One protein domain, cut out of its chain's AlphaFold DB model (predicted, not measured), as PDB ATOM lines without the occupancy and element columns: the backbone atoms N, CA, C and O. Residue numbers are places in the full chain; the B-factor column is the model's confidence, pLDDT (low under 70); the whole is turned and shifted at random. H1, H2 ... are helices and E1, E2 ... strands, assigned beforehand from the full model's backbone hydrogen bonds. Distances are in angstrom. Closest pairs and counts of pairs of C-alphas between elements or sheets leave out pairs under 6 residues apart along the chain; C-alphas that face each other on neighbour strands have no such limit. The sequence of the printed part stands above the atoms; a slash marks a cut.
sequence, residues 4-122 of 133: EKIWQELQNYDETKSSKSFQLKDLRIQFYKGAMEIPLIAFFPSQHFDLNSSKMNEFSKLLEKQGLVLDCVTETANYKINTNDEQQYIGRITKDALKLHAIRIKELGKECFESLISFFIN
ATOM      1  N   GLU A   4      15.648  25.950  19.411       92.56
ATOM      2  CA  GLU A   4      14.557  25.703  20.365       92.56
ATOM      3  C   GLU A   4      15.050  25.595  21.812       92.56
ATOM      4  O   GLU A   4      14.538  26.252  22.713       92.56
ATOM      5  N   LYS A   5      16.082  24.776  22.040       92.75
ATOM      6  CA  LYS A   5      16.621  24.559  23.384       92.75
ATOM      7  C   LYS A   5      17.286  25.817  23.936       92.75
ATOM      8  O   LYS A   5      17.205  26.053  25.133       92.75
ATOM      9  N   ILE A   6      17.926  26.631  23.092       93.38
ATOM     10  CA  ILE A   6      18.499  27.920  23.520       93.38
ATOM     11  C   ILE A   6      17.390  28.888  23.910       93.38
ATOM     12  O   ILE A   6      17.514  29.555  24.930       93.38
ATOM     13  N   TRP A   7      16.308  28.939  23.133       95.31
ATOM     14  CA  TRP A   7      15.146  29.755  23.465       95.31
ATOM     15  C   TRP A   7      14.529  29.337  24.806       95.31
ATOM     16  O   TRP A   7      14.305  30.182  25.665       95.31
ATOM     17  N   GLN A   8      14.338  28.035  25.037       94.12
ATOM     18  CA  GLN A   8      13.845  27.510  26.317       94.12
ATOM     19  C   GLN A   8      14.775  27.860  27.486       94.12
ATOM     20  O   GLN A   8      14.320  28.283  28.546       94.12
ATOM     21  N   GLU A   9      16.085  27.712  27.298       93.44
ATOM     22  CA  GLU A   9      17.085  28.102  28.296       93.44
ATOM     23  C   GLU A   9      17.061  29.610  28.569       93.44
ATOM     24  O   GLU A   9      17.149  30.021  29.722       93.44
ATOM     25  N   LEU A  10      16.875  30.434  27.535       93.25
ATOM     26  CA  LEU A  10      16.696  31.871  27.681       93.25
ATOM     27  C   LEU A  10      15.416  32.179  28.463       93.25
ATOM     28  O   LEU A  10      15.471  32.986  29.384       93.25
ATOM     29  N   GLN A  11      14.278  31.551  28.161       93.19
ATOM     30  CA  GLN A  11      13.035  31.792  28.901       93.19
ATOM     31  C   GLN A  11      13.209  31.505  30.396       93.19
ATOM     32  O   GLN A  11      12.859  32.349  31.220       93.19
ATOM     33  N   ASN A  12      13.876  30.396  30.719       89.44
ATOM     34  CA  ASN A  12      14.193  29.985  32.087       89.44
ATOM     35  C   ASN A  12      15.402  30.713  32.701       89.44
ATOM     36  O   ASN A  12      15.760  30.436  33.848       89.44
ATOM     37  N   TYR A  13      16.065  31.598  31.948       84.19
ATOM     38  CA  TYR A  13      17.253  32.295  32.420       84.19
ATOM     39  C   TYR A  13      16.891  33.230  33.571       84.19
ATOM     40  O   TYR A  13      16.119  34.178  33.398       84.19
ATOM     41  N   ASP A  14      17.498  32.929  34.712       80.88
ATOM     42  CA  ASP A  14      17.436  33.671  35.958       80.88
ATOM     43  C   ASP A  14      18.701  34.526  36.067       80.88
ATOM     44  O   ASP A  14      19.821  34.008  36.121       80.88
ATOM     45  N   GLU A  15      18.511  35.841  36.078       72.69
ATOM     46  CA  GLU A  15      19.577  36.842  36.115       72.69
ATOM     47  C   GLU A  15      20.426  36.788  37.389       72.69
ATOM     48  O   GLU A  15      21.527  37.334  37.414       72.69
ATOM     49  N   THR A  16      19.964  36.110  38.440       69.12
ATOM     50  CA  THR A  16      20.723  35.946  39.686       69.12
ATOM     51  C   THR A  16      21.765  34.828  39.606       69.12
ATOM     52  O   THR A  16      22.657  34.749  40.455       69.12
ATOM     53  N   LYS A  17      21.694  33.966  38.583       70.38
ATOM     54  CA  LYS A  17      22.576  32.802  38.435       70.38
ATOM     55  C   LYS A  17      23.870  33.140  37.695       70.38
ATOM     56  O   LYS A  17      23.940  34.046  36.864       70.38
ATOM     57  N   SER A  18      24.912  32.367  38.003       68.81
ATOM     58  CA  SER A  18      26.223  32.444  37.358       68.81
ATOM     59  C   SER A  18      26.148  32.188  35.847       68.81
ATOM     60  O   SER A  18      25.169  31.650  35.323       68.81
ATOM     61  N   SER A  19      27.199  32.582  35.124       84.31
ATOM     62  CA  SER A  19      27.249  32.426  33.669       84.31
ATOM     63  C   SER A  19      27.086  30.965  33.244       84.31
ATOM     64  O   SER A  19      27.784  30.091  33.763       84.31
ATOM     65  N   LYS A  20      26.241  30.707  32.241       89.25
ATOM     66  CA  LYS A  20      26.009  29.368  31.677       89.25
ATOM     67  C   LYS A  20      26.378  29.365  30.199       89.25
ATOM     68  O   LYS A  20      25.988  30.274  29.470       89.25
ATOM     69  N   SER A  21      27.142  28.364  29.765       93.31
ATOM     70  CA  SER A  21      27.601  28.244  28.377       93.31
ATOM     71  C   SER A  21      27.093  26.970  27.712       93.31
ATOM     72  O   SER A  21      26.910  25.947  28.368       93.31
ATOM     73  N   PHE A  22      26.895  27.034  26.397       92.69
ATOM     74  CA  PHE A  22      26.409  25.932  25.571       92.69
ATOM     75  C   PHE A  22      27.108  25.924  24.217       92.69
ATOM     76  O   PHE A  22      27.693  26.924  23.805       92.69
ATOM     77  N   GLN A  23      26.957  24.813  23.495       92.75
ATOM     78  CA  GLN A  23      27.435  24.670  22.125       92.75
ATOM     79  C   GLN A  23      26.274  24.407  21.152       92.75
ATOM     80  O   GLN A  23      25.467  23.480  21.332       92.75
ATOM     81  N   LEU A  24      26.215  25.197  20.080       87.88
ATOM     82  CA  LEU A  24      25.340  24.997  18.924       87.88
ATOM     83  C   LEU A  24      26.196  25.010  17.655       87.88
ATOM     84  O   LEU A  24      26.608  26.077  17.220       87.88
ATOM     85  N   LYS A  25      26.425  23.844  17.034       86.44
ATOM     86  CA  LYS A  25      27.318  23.714  15.865       86.44
ATOM     87  C   LYS A  25      28.673  24.383  16.154       86.44
ATOM     88  O   LYS A  25      29.270  24.085  17.185       86.44
ATOM     89  N   ASP A  26      29.087  25.325  15.313       87.06
ATOM     90  CA  ASP A  26      30.319  26.106  15.420       87.06
ATOM     91  C   ASP A  26      30.182  27.363  16.295       87.06
ATOM     92  O   ASP A  26      31.028  28.253  16.242       87.06
ATOM     93  N   LEU A  27      29.120  27.466  17.103       90.75
ATOM     94  CA  LEU A  27      28.878  28.609  17.980       90.75
ATOM     95  C   LEU A  27      28.938  28.213  19.446       90.75
ATOM     96  O   LEU A  27      28.195  27.338  19.909       90.75
ATOM     97  N   ARG A  28      29.750  28.955  20.192       94.62
ATOM     98  CA  ARG A  28      29.679  28.993  21.649       94.62
ATOM     99  C   ARG A  28      28.627  30.017  22.052       94.62
ATOM    100  O   ARG A  28      28.655  31.158  21.602       94.62
ATOM    101  N   ILE A  29      27.712  29.623  22.921       95.38
ATOM    102  CA  ILE A  29      26.646  30.484  23.437       95.38
ATOM    103  C   ILE A  29      26.888  30.694  24.919       95.38
ATOM    104  O   ILE A  29      27.240  29.742  25.610       95.38
ATOM    105  N   GLN A  30      26.701  31.912  25.413       95.12
ATOM    106  CA  GLN A  30      26.915  32.240  26.820       95.12
ATOM    107  C   GLN A  30      25.828  33.177  27.339       95.12
ATOM    108  O   GLN A  30      25.639  34.263  26.792       95.12
ATOM    109  N   PHE A  31      25.176  32.787  28.433       94.06
ATOM    110  CA  PHE A  31      24.456  33.715  29.299       94.06
ATOM    111  C   PHE A  31      25.421  34.316  30.311       94.06
ATOM    112  O   PHE A  31      26.200  33.584  30.932       94.06
ATOM    113  N   TYR A  32      25.383  35.632  30.475       92.44
ATOM    114  CA  TYR A  32      26.208  36.348  31.441       92.44
ATOM    115  C   TYR A  32      25.648  37.748  31.701       92.44
ATOM    116  O   TYR A  32      24.806  38.238  30.950       92.44
ATOM    117  N   LYS A  33      26.159  38.413  32.738       91.06
ATOM    118  CA  LYS A  33      25.887  39.827  32.988       91.06
ATOM    119  C   LYS A  33      26.939  40.704  32.318       91.06
ATOM    120  O   LYS A  33      28.137  40.526  32.530       91.06
ATOM    121  N   GLY A  34      26.483  41.608  31.462       87.81
ATOM    122  CA  GLY A  34      27.304  42.611  30.801       87.81
ATOM    123  C   GLY A  34      27.607  43.810  31.695       87.81
ATOM    124  O   GLY A  34      27.468  43.767  32.914       87.81
ATOM    125  N   ALA A  35      28.016  44.910  31.062       85.31
ATOM    126  CA  ALA A  35      28.180  46.183  31.755       85.31
ATOM    127  C   ALA A  35      26.861  46.608  32.421       85.31
ATOM    128  O   ALA A  35      25.787  46.357  31.875       85.31
ATOM    129  N   MET A  36      26.961  47.266  33.581       87.44
ATOM    130  CA  MET A  36      25.805  47.694  34.384       87.44
ATOM    131  C   MET A  36      24.871  46.535  34.772       87.44
ATOM    132  O   MET A  36      23.667  46.731  34.885       87.44
ATOM    133  N   GLU A  37      25.419  45.327  34.939       87.88
ATOM    134  CA  GLU A  37      24.674  44.116  35.311       87.88
ATOM    135  C   GLU A  37      23.589  43.691  34.302       87.88
ATOM    136  O   GLU A  37      22.749  42.851  34.618       87.88
ATOM    137  N   ILE A  38      23.620  44.212  33.068       89.25
ATOM    138  CA  ILE A  38      22.619  43.889  32.044       89.25
ATOM    139  C   ILE A  38      22.681  42.388  31.714       89.25
ATOM    140  O   ILE A  38      23.739  41.910  31.296       89.25
ATOM    141  N   PRO A  39      21.576  41.632  31.821       92.69
ATOM    142  CA  PRO A  39      21.561  40.222  31.457       92.69
ATOM    143  C   PRO A  39      21.647  40.060  29.935       92.69
ATOM    144  O   PRO A  39      20.805  40.564  29.187       92.69
ATOM    145  N   LEU A  40      22.656  39.328  29.468       94.94
ATOM    146  CA  LEU A  40      22.945  39.127  28.052       94.94
ATOM    147  C   LEU A  40      22.956  37.644  27.679       94.94
ATOM    148  O   LEU A  40      23.386  36.785  28.451       94.94
ATOM    149  N   ILE A  41      22.570  37.373  26.435       95.75
ATOM    150  CA  ILE A  41      22.940  36.161  25.705       95.75
ATOM    151  C   ILE A  41      23.899  36.551  24.578       95.75
ATOM    152  O   ILE A  41      23.615  37.452  23.789       95.75
ATOM    153  N   ALA A  42      25.050  35.888  24.508       95.75
ATOM    154  CA  ALA A  42      26.029  36.092  23.450       95.75
ATOM    155  C   ALA A  42      26.240  34.829  22.619       95.75
ATOM    156  O   ALA A  42      26.342  33.731  23.163       95.75
ATOM    157  N   PHE A  43      26.355  35.021  21.309       95.31
ATOM    158  CA  PHE A  43      26.632  34.003  20.304       95.31
ATOM    159  C   PHE A  43      28.006  34.283  19.709       95.31
ATOM    160  O   PHE A  43      28.184  35.284  19.021       95.31
ATOM    161  N   PHE A  44      28.967  33.412  19.992       93.81
ATOM    162  CA  PHE A  44      30.351  33.515  19.544       93.81
ATOM    163  C   PHE A  44      30.600  32.473  18.449       93.81
ATOM    164  O   PHE A  44      30.639  31.279  18.763       93.81
ATOM    165  N   PRO A  45      30.743  32.881  17.181       90.38
ATOM    166  CA  PRO A  45      31.103  31.976  16.106       90.38
ATOM    167  C   PRO A  45      32.567  31.551  16.260       90.38
ATOM    168  O   PRO A  45      33.391  32.285  16.805       90.38
ATOM    169  N   SER A  46      32.899  30.353  15.784       86.38
ATOM    170  CA  SER A  46      34.275  29.837  15.787       86.38
ATOM    171  C   SER A  46      35.220  30.646  14.894       86.38
ATOM    172  O   SER A  46      36.432  30.626  15.103       86.38
ATOM    173  N   GLN A  47      34.669  31.365  13.915       85.56
ATOM    174  CA  GLN A  47      35.378  32.254  13.000       85.56
ATOM    175  C   GLN A  47      34.776  33.653  13.060       85.56
ATOM    176  O   GLN A  47      33.572  33.797  13.271       85.56
ATOM    177  N   HIS A  48      35.597  34.681  12.843       83.50
ATOM    178  CA  HIS A  48      35.116  36.059  12.853       83.50
ATOM    179  C   HIS A  48      34.007  36.285  11.821       83.50
ATOM    180  O   HIS A  48      34.107  35.872  10.665       83.50
ATOM    181  N   PHE A  49      32.970  36.996  12.249       81.81
ATOM    182  CA  PHE A  49      31.898  37.448  11.387       81.81
ATOM    183  C   PHE A  49      32.346  38.699  10.621       81.81
ATOM    184  O   PHE A  49      32.715  39.715  11.211       81.81
ATOM    185  N   ASP A  50      32.307  38.629   9.296       82.44
ATOM    186  CA  ASP A  50      32.645  39.749   8.421       82.44
ATOM    187  C   ASP A  50      31.488  40.762   8.354       82.44
ATOM    188  O   ASP A  50      30.437  40.489   7.768       82.44
ATOM    189  N   LEU A  51      31.699  41.935   8.960       83.88
ATOM    190  CA  LEU A  51      30.737  43.036   9.063       83.88
ATOM    191  C   LEU A  51      30.813  44.015   7.882       83.88
ATOM    192  O   LEU A  51      30.821  45.231   8.067       83.88
ATOM    193  N   ASN A  52      30.895  43.507   6.655       84.25
ATOM    194  CA  ASN A  52      30.872  44.378   5.485       84.25
ATOM    195  C   ASN A  52      29.490  45.032   5.274       84.25
ATOM    196  O   ASN A  52      28.449  44.506   5.683       84.25
ATOM    197  N   SER A  53      29.474  46.175   4.586       79.50
ATOM    198  CA  SER A  53      28.269  46.993   4.404       79.50
ATOM    199  C   SER A  53      27.130  46.269   3.678       79.50
ATOM    200  O   SER A  53      25.972  46.500   4.004       79.50
ATOM    201  N   SER A  54      27.424  45.370   2.730       85.38
ATOM    202  CA  SER A  54      26.382  44.640   1.989       85.38
ATOM    203  C   SER A  54      25.591  43.717   2.913       85.38
ATOM    204  O   SER A  54      24.364  43.784   2.954       85.38
ATOM    205  N   LYS A  55      26.295  42.912   3.720       85.94
ATOM    206  CA  LYS A  55      25.668  42.011   4.698       85.94
ATOM    207  C   LYS A  55      24.873  42.789   5.741       85.94
ATOM    208  O   LYS A  55      23.769  42.398   6.098       85.94
ATOM    209  N   MET A  56      25.415  43.904   6.227       90.00
ATOM    210  CA  MET A  56      24.727  44.723   7.230       90.00
ATOM    211  C   MET A  56      23.483  45.413   6.668       90.00
ATOM    212  O   MET A  56      22.485  45.519   7.375       90.00
ATOM    213  N   ASN A  57      23.480  45.778   5.385       88.81
ATOM    214  CA  ASN A  57      22.279  46.280   4.718       88.81
ATOM    215  C   ASN A  57      21.195  45.198   4.584       88.81
ATOM    216  O   ASN A  57      20.015  45.485   4.774       88.81
ATOM    217  N   GLU A  58      21.567  43.954   4.275       89.12
ATOM    218  CA  GLU A  58      20.622  42.825   4.277       89.12
ATOM    219  C   GLU A  58      20.063  42.564   5.678       89.12
ATOM    220  O   GLU A  58      18.857  42.363   5.836       89.12
ATOM    221  N   PHE A  59      20.918  42.642   6.700       90.31
ATOM    222  CA  PHE A  59      20.492  42.496   8.085       90.31
ATOM    223  C   PHE A  59      19.525  43.598   8.513       90.31
ATOM    224  O   PHE A  59      18.496  43.300   9.110       90.31
ATOM    225  N   SER A  60      19.813  44.854   8.159       91.94
ATOM    226  CA  SER A  60      18.948  46.002   8.458       91.94
ATOM    227  C   SER A  60      17.531  45.794   7.923       91.94
ATOM    228  O   SER A  60      16.564  45.972   8.653       91.94
ATOM    229  N   LYS A  61      17.388  45.294   6.690       91.38
ATOM    230  CA  LYS A  61      16.070  44.991   6.102       91.38
ATOM    231  C   LYS A  61      15.318  43.885   6.844       91.38
ATOM    232  O   LYS A  61      14.090  43.883   6.872       91.38
ATOM    233  N   LEU A  62      16.032  42.906   7.404       91.19
ATOM    234  CA  LEU A  62      15.428  41.868   8.242       91.19
ATOM    235  C   LEU A  62      14.976  42.446   9.589       91.19
ATOM    236  O   LEU A  62      13.896  42.098  10.062       91.19
ATOM    237  N   LEU A  63      15.772  43.343  10.169       92.69
ATOM    238  CA  LEU A  63      15.469  44.038  11.419       92.69
ATOM    239  C   LEU A  63      14.242  44.945  11.295       92.69
ATOM    240  O   LEU A  63      13.370  44.901  12.159       92.69
ATOM    241  N   GLU A  64      14.110  45.677  10.188       92.88
ATOM    242  CA  GLU A  64      12.967  46.564   9.928       92.88
ATOM    243  C   GLU A  64      11.626  45.816   9.971       92.88
ATOM    244  O   GLU A  64      10.654  46.314  10.538       92.88
ATOM    245  N   LYS A  65      11.578  44.574   9.461       90.56
ATOM    246  CA  LYS A  65      10.378  43.713   9.528       90.56
ATOM    247  C   LYS A  65       9.973  43.348  10.958       90.56
ATOM    248  O   LYS A  65       8.825  42.990  11.185       90.56
ATOM    249  N   GLN A  66      10.916  43.416  11.893       90.50
ATOM    250  CA  GLN A  66      10.728  43.135  13.316       90.50
ATOM    251  C   GLN A  66      10.566  44.427  14.140       90.50
ATOM    252  O   GLN A  66      10.586  44.372  15.367       90.50
ATOM    253  N   GLY A  67      10.445  45.595  13.492       92.44
ATOM    254  CA  GLY A  67      10.374  46.891  14.175       92.44
ATOM    255  C   GLY A  67      11.698  47.330  14.805       92.44
ATOM    256  O   GLY A  67      11.697  48.118  15.750       92.44
ATOM    257  N   LEU A  68      12.826  46.815  14.309       96.00
ATOM    258  CA  LEU A  68      14.168  47.099  14.811       96.00
ATOM    259  C   LEU A  68      14.982  47.912  13.801       96.00
ATOM    260  O   LEU A  68      14.762  47.829  12.594       96.00
ATOM    261  N   VAL A  69      15.965  48.654  14.301       95.38
ATOM    262  CA  VAL A  69      16.903  49.453  13.502       95.38
ATOM    263  C   VAL A  69      18.347  49.069  13.804       95.38
ATOM    264  O   VAL A  69      18.666  48.627  14.913       95.38
ATOM    265  N   LEU A  70      19.218  49.215  12.801       94.38
ATOM    266  CA  LEU A  70      20.641  48.897  12.883       94.38
ATOM    267  C   LEU A  70      21.489  50.165  12.754       94.38
ATOM    268  O   LEU A  70      21.636  50.712  11.664       94.38
ATOM    269  N   ASP A  71      22.124  50.580  13.846       92.25
ATOM    270  CA  ASP A  71      22.981  51.764  13.868       92.25
ATOM    271  C   ASP A  71      24.456  51.378  13.767       92.25
ATOM    272  O   ASP A  71      24.981  50.628  14.597       92.25
ATOM    273  N   CYS A  72      25.157  51.922  12.772       88.75
ATOM    274  CA  CYS A  72      26.598  51.731  12.629       88.75
ATOM    275  C   CYS A  72      27.367  52.586  13.645       88.75
ATOM    276  O   CYS A  72      27.221  53.806  13.689       88.75
ATOM    277  N   VAL A  73      28.242  51.952  14.428       85.94
ATOM    278  CA  VAL A  73      29.191  52.630  15.319       85.94
ATOM    279  C   VAL A  73      30.570  52.580  14.667       85.94
ATOM    280  O   VAL A  73      31.374  51.673  14.904       85.94
ATOM    281  N   THR A  74      30.823  53.561  13.804       69.31
ATOM    282  CA  THR A  74      31.987  53.637  12.903       69.31
ATOM    283  C   THR A  74      33.332  53.553  13.626       69.31
ATOM    284  O   THR A  74      34.239  52.882  13.148       69.31
ATOM    285  N   GLU A  75      33.446  54.147  14.813       67.38
ATOM    286  CA  GLU A  75      34.682  54.184  15.611       67.38
ATOM    287  C   GLU A  75      35.165  52.801  16.071       67.38
ATOM    288  O   GLU A  75      36.345  52.608  16.352       67.38
ATOM    289  N   THR A  76      34.258  51.827  16.182       64.38
ATOM    290  CA  THR A  76      34.543  50.531  16.825       64.38
ATOM    291  C   THR A  76      34.130  49.330  15.979       64.38
ATOM    292  O   THR A  76      34.065  48.214  16.503       64.38
ATOM    293  N   ALA A  77      33.852  49.557  14.689       77.06
ATOM    294  CA  ALA A  77      33.465  48.533  13.718       77.06
ATOM    295  C   ALA A  77      32.413  47.551  14.278       77.06
ATOM    296  O   ALA A  77      32.560  46.331  14.198       77.06
ATOM    297  N   ASN A  78      31.372  48.091  14.917       89.75
ATOM    298  CA  ASN A  78      30.233  47.322  15.412       89.75
ATOM    299  C   ASN A  78      28.918  48.020  15.087       89.75
ATOM    300  O   ASN A  78      28.902  49.190  14.703       89.75
ATOM    301  N   TYR A  79      27.821  47.285  15.249       93.38
ATOM    302  CA  TYR A  79      26.483  47.805  15.011       93.38
ATOM    303  C   TYR A  79      25.604  47.572  16.230       93.38
ATOM    304  O   TYR A  79      25.650  46.501  16.843       93.38
ATOM    305  N   LYS A  80      24.815  48.581  16.589       94.81
ATOM    306  CA  LYS A  80      23.791  48.493  17.632       94.81
ATOM    307  C   LYS A  80      22.457  48.139  16.992       94.81
ATOM    308  O   LYS A  80      22.154  48.609  15.904       94.81
ATOM    309  N   ILE A  81      21.685  47.320  17.685       96.25
ATOM    310  CA  ILE A  81      20.318  46.967  17.325       96.25
ATOM    311  C   ILE A  81      19.425  47.626  18.365       96.25
ATOM    312  O   ILE A  81      19.573  47.332  19.557       96.25
ATOM    313  N   ASN A  82      18.522  48.493  17.922       96.50
ATOM    314  CA  ASN A  82      17.572  49.196  18.780       96.50
ATOM    315  C   ASN A  82      16.137  48.980  18.280       96.50
ATOM    316  O   ASN A  82      15.939  48.554  17.141       96.50
ATOM    317  N   THR A  83      15.133  49.263  19.107       94.56
ATOM    318  CA  THR A  83      13.746  49.376  18.627       94.56
ATOM    319  C   THR A  83      13.582  50.644  17.792       94.56
ATOM    320  O   THR A  83      14.246  51.650  18.041       94.56
ATOM    321  N   ASN A  84      12.723  50.606  16.774       90.12
ATOM    322  CA  ASN A  84      12.534  51.743  15.871       90.12
ATOM    323  C   ASN A  84      11.826  52.932  16.551       90.12
ATOM    324  O   ASN A  84      12.136  54.088  16.275       90.12
ATOM    325  N   ASP A  85      10.887  52.643  17.447       88.12
ATOM    326  CA  ASP A  85      10.011  53.614  18.105       88.12
ATOM    327  C   ASP A  85      10.714  54.419  19.207       88.12
ATOM    328  O   ASP A  85      10.836  55.639  19.127       88.12
ATOM    329  N   GLU A  86      11.197  53.727  20.230       84.56
ATOM    330  CA  GLU A  86      11.729  54.291  21.468       84.56
ATOM    331  C   GLU A  86      13.259  54.242  21.527       84.56
ATOM    332  O   GLU A  86      13.858  54.666  22.516       84.56
ATOM    333  N   GLN A  87      13.906  53.710  20.483       89.62
ATOM    334  CA  GLN A  87      15.359  53.537  20.425       89.62
ATOM    335  C   GLN A  87      15.896  52.719  21.611       89.62
ATOM    336  O   GLN A  87      17.012  52.930  22.095       89.62
ATOM    337  N   GLN A  88      15.102  51.754  22.090       92.75
ATOM    338  CA  GLN A  88      15.510  50.887  23.188       92.75
ATOM    339  C   GLN A  88      16.576  49.903  22.712       92.75
ATOM    340  O   GLN A  88      16.403  49.216  21.708       92.75
ATOM    341  N   TYR A  89      17.665  49.791  23.469       93.69
ATOM    342  CA  TYR A  89      18.767  48.895  23.134       93.69
ATOM    343  C   TYR A  89      18.364  47.418  23.224       93.69
ATOM    344  O   TYR A  89      18.061  46.904  24.304       93.69
ATOM    345  N   ILE A  90      18.450  46.718  22.092       96.19
ATOM    346  CA  ILE A  90      18.207  45.275  21.982       96.19
ATOM    347  C   ILE A  90      19.516  44.500  22.003       96.19
ATOM    348  O   ILE A  90      19.606  43.437  22.621       96.19
ATOM    349  N   GLY A  91      20.554  45.005  21.343       95.50
ATOM    350  CA  GLY A  91      21.795  44.261  21.236       95.50
ATOM    351  C   GLY A  91      22.867  44.928  20.400       95.50
ATOM    352  O   GLY A  91      22.751  46.063  19.946       95.50
ATOM    353  N   ARG A  92      23.952  44.191  20.205       94.69
ATOM    354  CA  ARG A  92      25.096  44.614  19.411       94.69
ATOM    355  C   ARG A  92      25.662  43.433  18.652       94.69
ATOM    356  O   ARG A  92      25.812  42.349  19.212       94.69
ATOM    357  N   ILE A  93      26.067  43.685  17.418       93.31
ATOM    358  CA  ILE A  93      26.862  42.761  16.621       93.31
ATOM    359  C   ILE A  93      28.281  43.312  16.460       93.31
ATOM    360  O   ILE A  93      28.487  44.477  16.115       93.31
ATOM    361  N   THR A  94      29.267  42.473  16.757       91.69
ATOM    362  CA  THR A  94      30.689  42.700  16.484       91.69
ATOM    363  C   THR A  94      31.213  41.566  15.603       91.69
ATOM    364  O   THR A  94      30.538  40.553  15.417       91.69
ATOM    365  N   LYS A  95      32.453  41.689  15.118       89.12
ATOM    366  CA  LYS A  95      33.139  40.595  14.413       89.12
ATOM    367  C   LYS A  95      33.286  39.310  15.245       89.12
ATOM    368  O   LYS A  95      33.558  38.252  14.695       89.12
ATOM    369  N   ASP A  96      33.141  39.400  16.566       91.12
ATOM    370  CA  ASP A  96      33.385  38.296  17.498       91.12
ATOM    371  C   ASP A  96      32.098  37.707  18.067       91.12
ATOM    372  O   ASP A  96      32.112  36.588  18.577       91.12
ATOM    373  N   ALA A  97      31.000  38.468  18.068       93.62
ATOM    374  CA  ALA A  97      29.762  38.028  18.687       93.62
ATOM    375  C   ALA A  97      28.539  38.845  18.271       93.62
ATOM    376  O   ALA A  97      28.606  40.070  18.145       93.62
ATOM    377  N   LEU A  98      27.388  38.174  18.241       95.31
ATOM    378  CA  LEU A  98      26.085  38.803  18.442       95.31
ATOM    379  C   LEU A  98      25.747  38.750  19.934       95.31
ATOM    380  O   LEU A  98      25.733  37.675  20.532       95.31
ATOM    381  N   LYS A  99      25.476  39.902  20.545       96.25
ATOM    382  CA  LYS A  99      25.112  40.040  21.959       96.25
ATOM    383  C   LYS A  99      23.729  40.660  22.057       96.25
ATOM    384  O   LYS A  99      23.536  41.772  21.578       96.25
ATOM    385  N   LEU A 100      22.796  39.968  22.695       96.94
ATOM    386  CA  LEU A 100      21.413  40.414  22.846       96.94
ATOM    387  C   LEU A 100      21.083  40.590  24.324       96.94
ATOM    388  O   LEU A 100      21.491  39.782  25.161       96.94
ATOM    389  N   HIS A 101      20.318  41.629  24.632       95.94
ATOM    390  CA  HIS A 101      19.719  41.815  25.940       95.94
ATOM    391  C   HIS A 101      18.688  40.712  26.175       95.94
ATOM    392  O   HIS A 101      17.667  40.642  25.495       95.94
ATOM    393  N   ALA A 102      18.945  39.856  27.165       94.69
ATOM    394  CA  ALA A 102      18.177  38.638  27.396       94.69
ATOM    395  C   ALA A 102      16.698  38.931  27.684       94.69
ATOM    396  O   ALA A 102      15.832  38.281  27.120       94.69
ATOM    397  N   ILE A 103      16.397  39.924  28.526       92.94
ATOM    398  CA  ILE A 103      15.010  40.318  28.825       92.94
ATOM    399  C   ILE A 103      14.311  40.881  27.579       92.94
ATOM    400  O   ILE A 103      13.271  40.366  27.188       92.94
ATOM    401  N   ARG A 104      14.913  41.858  26.894       94.44
ATOM    402  CA  ARG A 104      14.294  42.494  25.719       94.44
ATOM    403  C   ARG A 104      14.022  41.520  24.583       94.44
ATOM    404  O   ARG A 104      12.964  41.559  23.972       94.44
ATOM    405  N   ILE A 105      14.941  40.592  24.323       95.12
ATOM    406  CA  ILE A 105      14.702  39.599  23.276       95.12
ATOM    407  C   ILE A 105      13.636  38.563  23.678       95.12
ATOM    408  O   ILE A 105      12.987  38.002  22.800       95.12
ATOM    409  N   LYS A 106      13.387  38.339  24.982       94.00
ATOM    410  CA  LYS A 106      12.202  37.580  25.426       94.00
ATOM    411  C   LYS A 106      10.911  38.331  25.087       94.00
ATOM    412  O   LYS A 106       9.977  37.695  24.614       94.00
ATOM    413  N   GLU A 107      10.877  39.646  25.314       94.00
ATOM    414  CA  GLU A 107       9.717  40.515  25.041       94.00
ATOM    415  C   GLU A 107       9.372  40.556  23.546       94.00
ATOM    416  O   GLU A 107       8.206  40.430  23.184       94.00
ATOM    417  N   LEU A 108      10.386  40.645  22.677       94.12
ATOM    418  CA  LEU A 108      10.217  40.598  21.217       94.12
ATOM    419  C   LEU A 108       9.759  39.227  20.696       94.12
ATOM    420  O   LEU A 108       9.245  39.116  19.585       94.12
ATOM    421  N   GLY A 109       9.950  38.174  21.486       95.38
ATOM    422  CA  GLY A 109       9.476  36.838  21.170       95.38
ATOM    423  C   GLY A 109      10.422  36.000  20.309       95.38
ATOM    424  O   GLY A 109      11.472  36.425  19.815       95.38
ATOM    425  N   LYS A 110      10.024  34.736  20.165       95.31
ATOM    426  CA  LYS A 110      10.848  33.678  19.579       95.31
ATOM    427  C   LYS A 110      11.174  33.919  18.107       95.31
ATOM    428  O   LYS A 110      12.305  33.696  17.705       95.31
ATOM    429  N   GLU A 111      10.217  34.380  17.310       92.94
ATOM    430  CA  GLU A 111      10.418  34.582  15.869       92.94
ATOM    431  C   GLU A 111      11.512  35.623  15.582       92.94
ATOM    432  O   GLU A 111      12.408  35.390  14.763       92.94
ATOM    433  N   CYS A 112      11.497  36.736  16.321       93.88
ATOM    434  CA  CYS A 112      12.543  37.750  16.249       93.88
ATOM    435  C   CYS A 112      13.895  37.164  16.680       93.88
ATOM    436  O   CYS A 112      14.885  37.276  15.953       93.88
ATOM    437  N   PHE A 113      13.929  36.448  17.810       94.75
ATOM    438  CA  PHE A 113      15.127  35.748  18.276       94.75
ATOM    439  C   PHE A 113      15.720  34.816  17.206       94.75
ATOM    440  O   PHE A 113      16.915  34.897  16.914       94.75
ATOM    441  N   GLU A 114      14.898  33.962  16.593       92.75
ATOM    442  CA  GLU A 114      15.320  33.024  15.551       92.75
ATOM    443  C   GLU A 114      15.828  33.740  14.299       92.75
ATOM    444  O   GLU A 114      16.837  33.325  13.726       92.75
ATOM    445  N   SER A 115      15.182  34.836  13.905       90.31
ATOM    446  CA  SER A 115      15.581  35.638  12.746       90.31
ATOM    447  C   SER A 115      16.958  36.280  12.949       90.31
ATOM    448  O   SER A 115      17.828  36.169  12.081       90.31
ATOM    449  N   LEU A 116      17.196  36.879  14.124       91.81
ATOM    450  CA  LEU A 116      18.472  37.511  14.477       91.81
ATOM    451  C   LEU A 116      19.630  36.515  14.469       91.81
ATOM    452  O   LEU A 116      20.677  36.762  13.865       91.81
ATOM    453  N   ILE A 117      19.451  35.381  15.148       89.88
ATOM    454  CA  ILE A 117      20.519  34.388  15.232       89.88
ATOM    455  C   ILE A 117      20.719  33.710  13.882       89.88
ATOM    456  O   ILE A 117      21.859  33.497  13.501       89.88
ATOM    457  N   SER A 118      19.667  33.406  13.117       87.69
ATOM    458  CA  SER A 118      19.816  32.695  11.839       87.69
ATOM    459  C   SER A 118      20.652  33.493  10.844       87.69
ATOM    460  O   SER A 118      21.536  32.918  10.207       87.69
ATOM    461  N   PHE A 119      20.450  34.814  10.791       86.00
ATOM    462  CA  PHE A 119      21.306  35.721  10.029       86.00
ATOM    463  C   PHE A 119      22.777  35.608  10.463       86.00
ATOM    464  O   PHE A 119      23.674  35.477   9.634       86.00
ATOM    465  N   PHE A 120      23.028  35.610  11.773       84.75
ATOM    466  CA  PHE A 120      24.382  35.555  12.322       84.75
ATOM    467  C   PHE A 120      25.070  34.193  12.118       84.75
ATOM    468  O   PHE A 120      26.269  34.132  11.854       84.75
ATOM    469  N   ILE A 121      24.316  33.097  12.222       80.44
ATOM    470  CA  ILE A 121      24.807  31.722  12.055       80.44
ATOM    471  C   ILE A 121      25.126  31.427  10.591       80.44
ATOM    472  O   ILE A 121      26.065  30.686  10.304       80.44
ATOM    473  N   ASN A 122      24.318  31.944   9.666       75.69
ATOM    474  CA  ASN A 122      24.476  31.649   8.253       75.69
ATOM    475  C   ASN A 122      24.133  32.857   7.369       75.69
ATOM    476  O   ASN A 122      23.103  32.850   6.686       75.69
TER     477      ASN A 122
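Overview. This is residues 4 to 122 of the 133 residues of an uncharacterized protein of Elusimicrobia bacterium RIFCSPLOWO2_12_FULL_39_28 (UniProt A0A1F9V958). One strongly twisted sheet of seven strands has four helices over one face, in two layers, while its other face is bare; the sheet curls round H4. H1 covers E2 towards one edge, H2 covers E4 and E5 at the other, and H3 and H4 lie between them. The printed part has 119 residues, with four named helices and seven named strands in the order H1 E1 E2 E3 H2 E4 E5 E6 E7 H3 H4, a mixed class. The sheet's order is E1 E2 E3 E7 E6 E5 E4, all antiparallel. The whole is compact and rounded, with a radius of gyration of the C-alphas of 13.5 A and spans of 37 by 33 by 27 A.

Arrangement. Start at H1, residues 4 to 11, then find the meander E1 (20 to 24), E2 (27 to 33) and E3 (39 to 45), each strand the antiparallel neighbour of the one before. Look for N 22 and O 29 at 2.8 A, and N 30 and O 42 at 2.9 A. H1 is over E2 at a height over the sheet of 9.7 A. Next come H2 (53 to 64) and a second meander, E4 (68 to 73), E5 (78 to 83), E6 (89 to 93) and E7 (98 to 101). Here N 71 and O 80 are 2.8 A apart, N 81 and O 91 2.8 A, and N 99 and O 92 2.8 A. E7 is also the antiparallel neighbour of E3, with N 43 and O 98 at 2.8 A. H2 is over E5 and E4 and runs along the strands, at 2 degrees to E4 on the local plane. H3 (102 to 108) is over E6 and runs across the strands, at 86 degrees to E6 on the local plane. H4 (110 to 121), with residues 115 to 119 alone, only just touches H2, with 3 pairs of C-alphas within 8 A; the closest C-alphas are those of Phe 59 and Phe 119, 7.1 A. In H1, H2, H3 and H4 every O i to N i+4 pair is within hydrogen-bond range.

Along the chain. Find C-alpha 4 at (14.557, 25.703, 20.365), where H1 begins. E2 measures 19.0 A and E3 19.9 A from first to last C-alpha. H2 begins at C-alpha 53, (28.269, 46.993, 4.404), and covers 16.3 A. H4 covers 16.0 A and ends at C-alpha 121, (24.807, 31.722, 12.055).

Size, cuts and confidence. The two C-alphas farthest apart are those of Thr 16 and Ser 54, 39.1 A. The printed part has no cut, and no link is long. Confidence is under 70 at residues 16, 18 and 74 to 76.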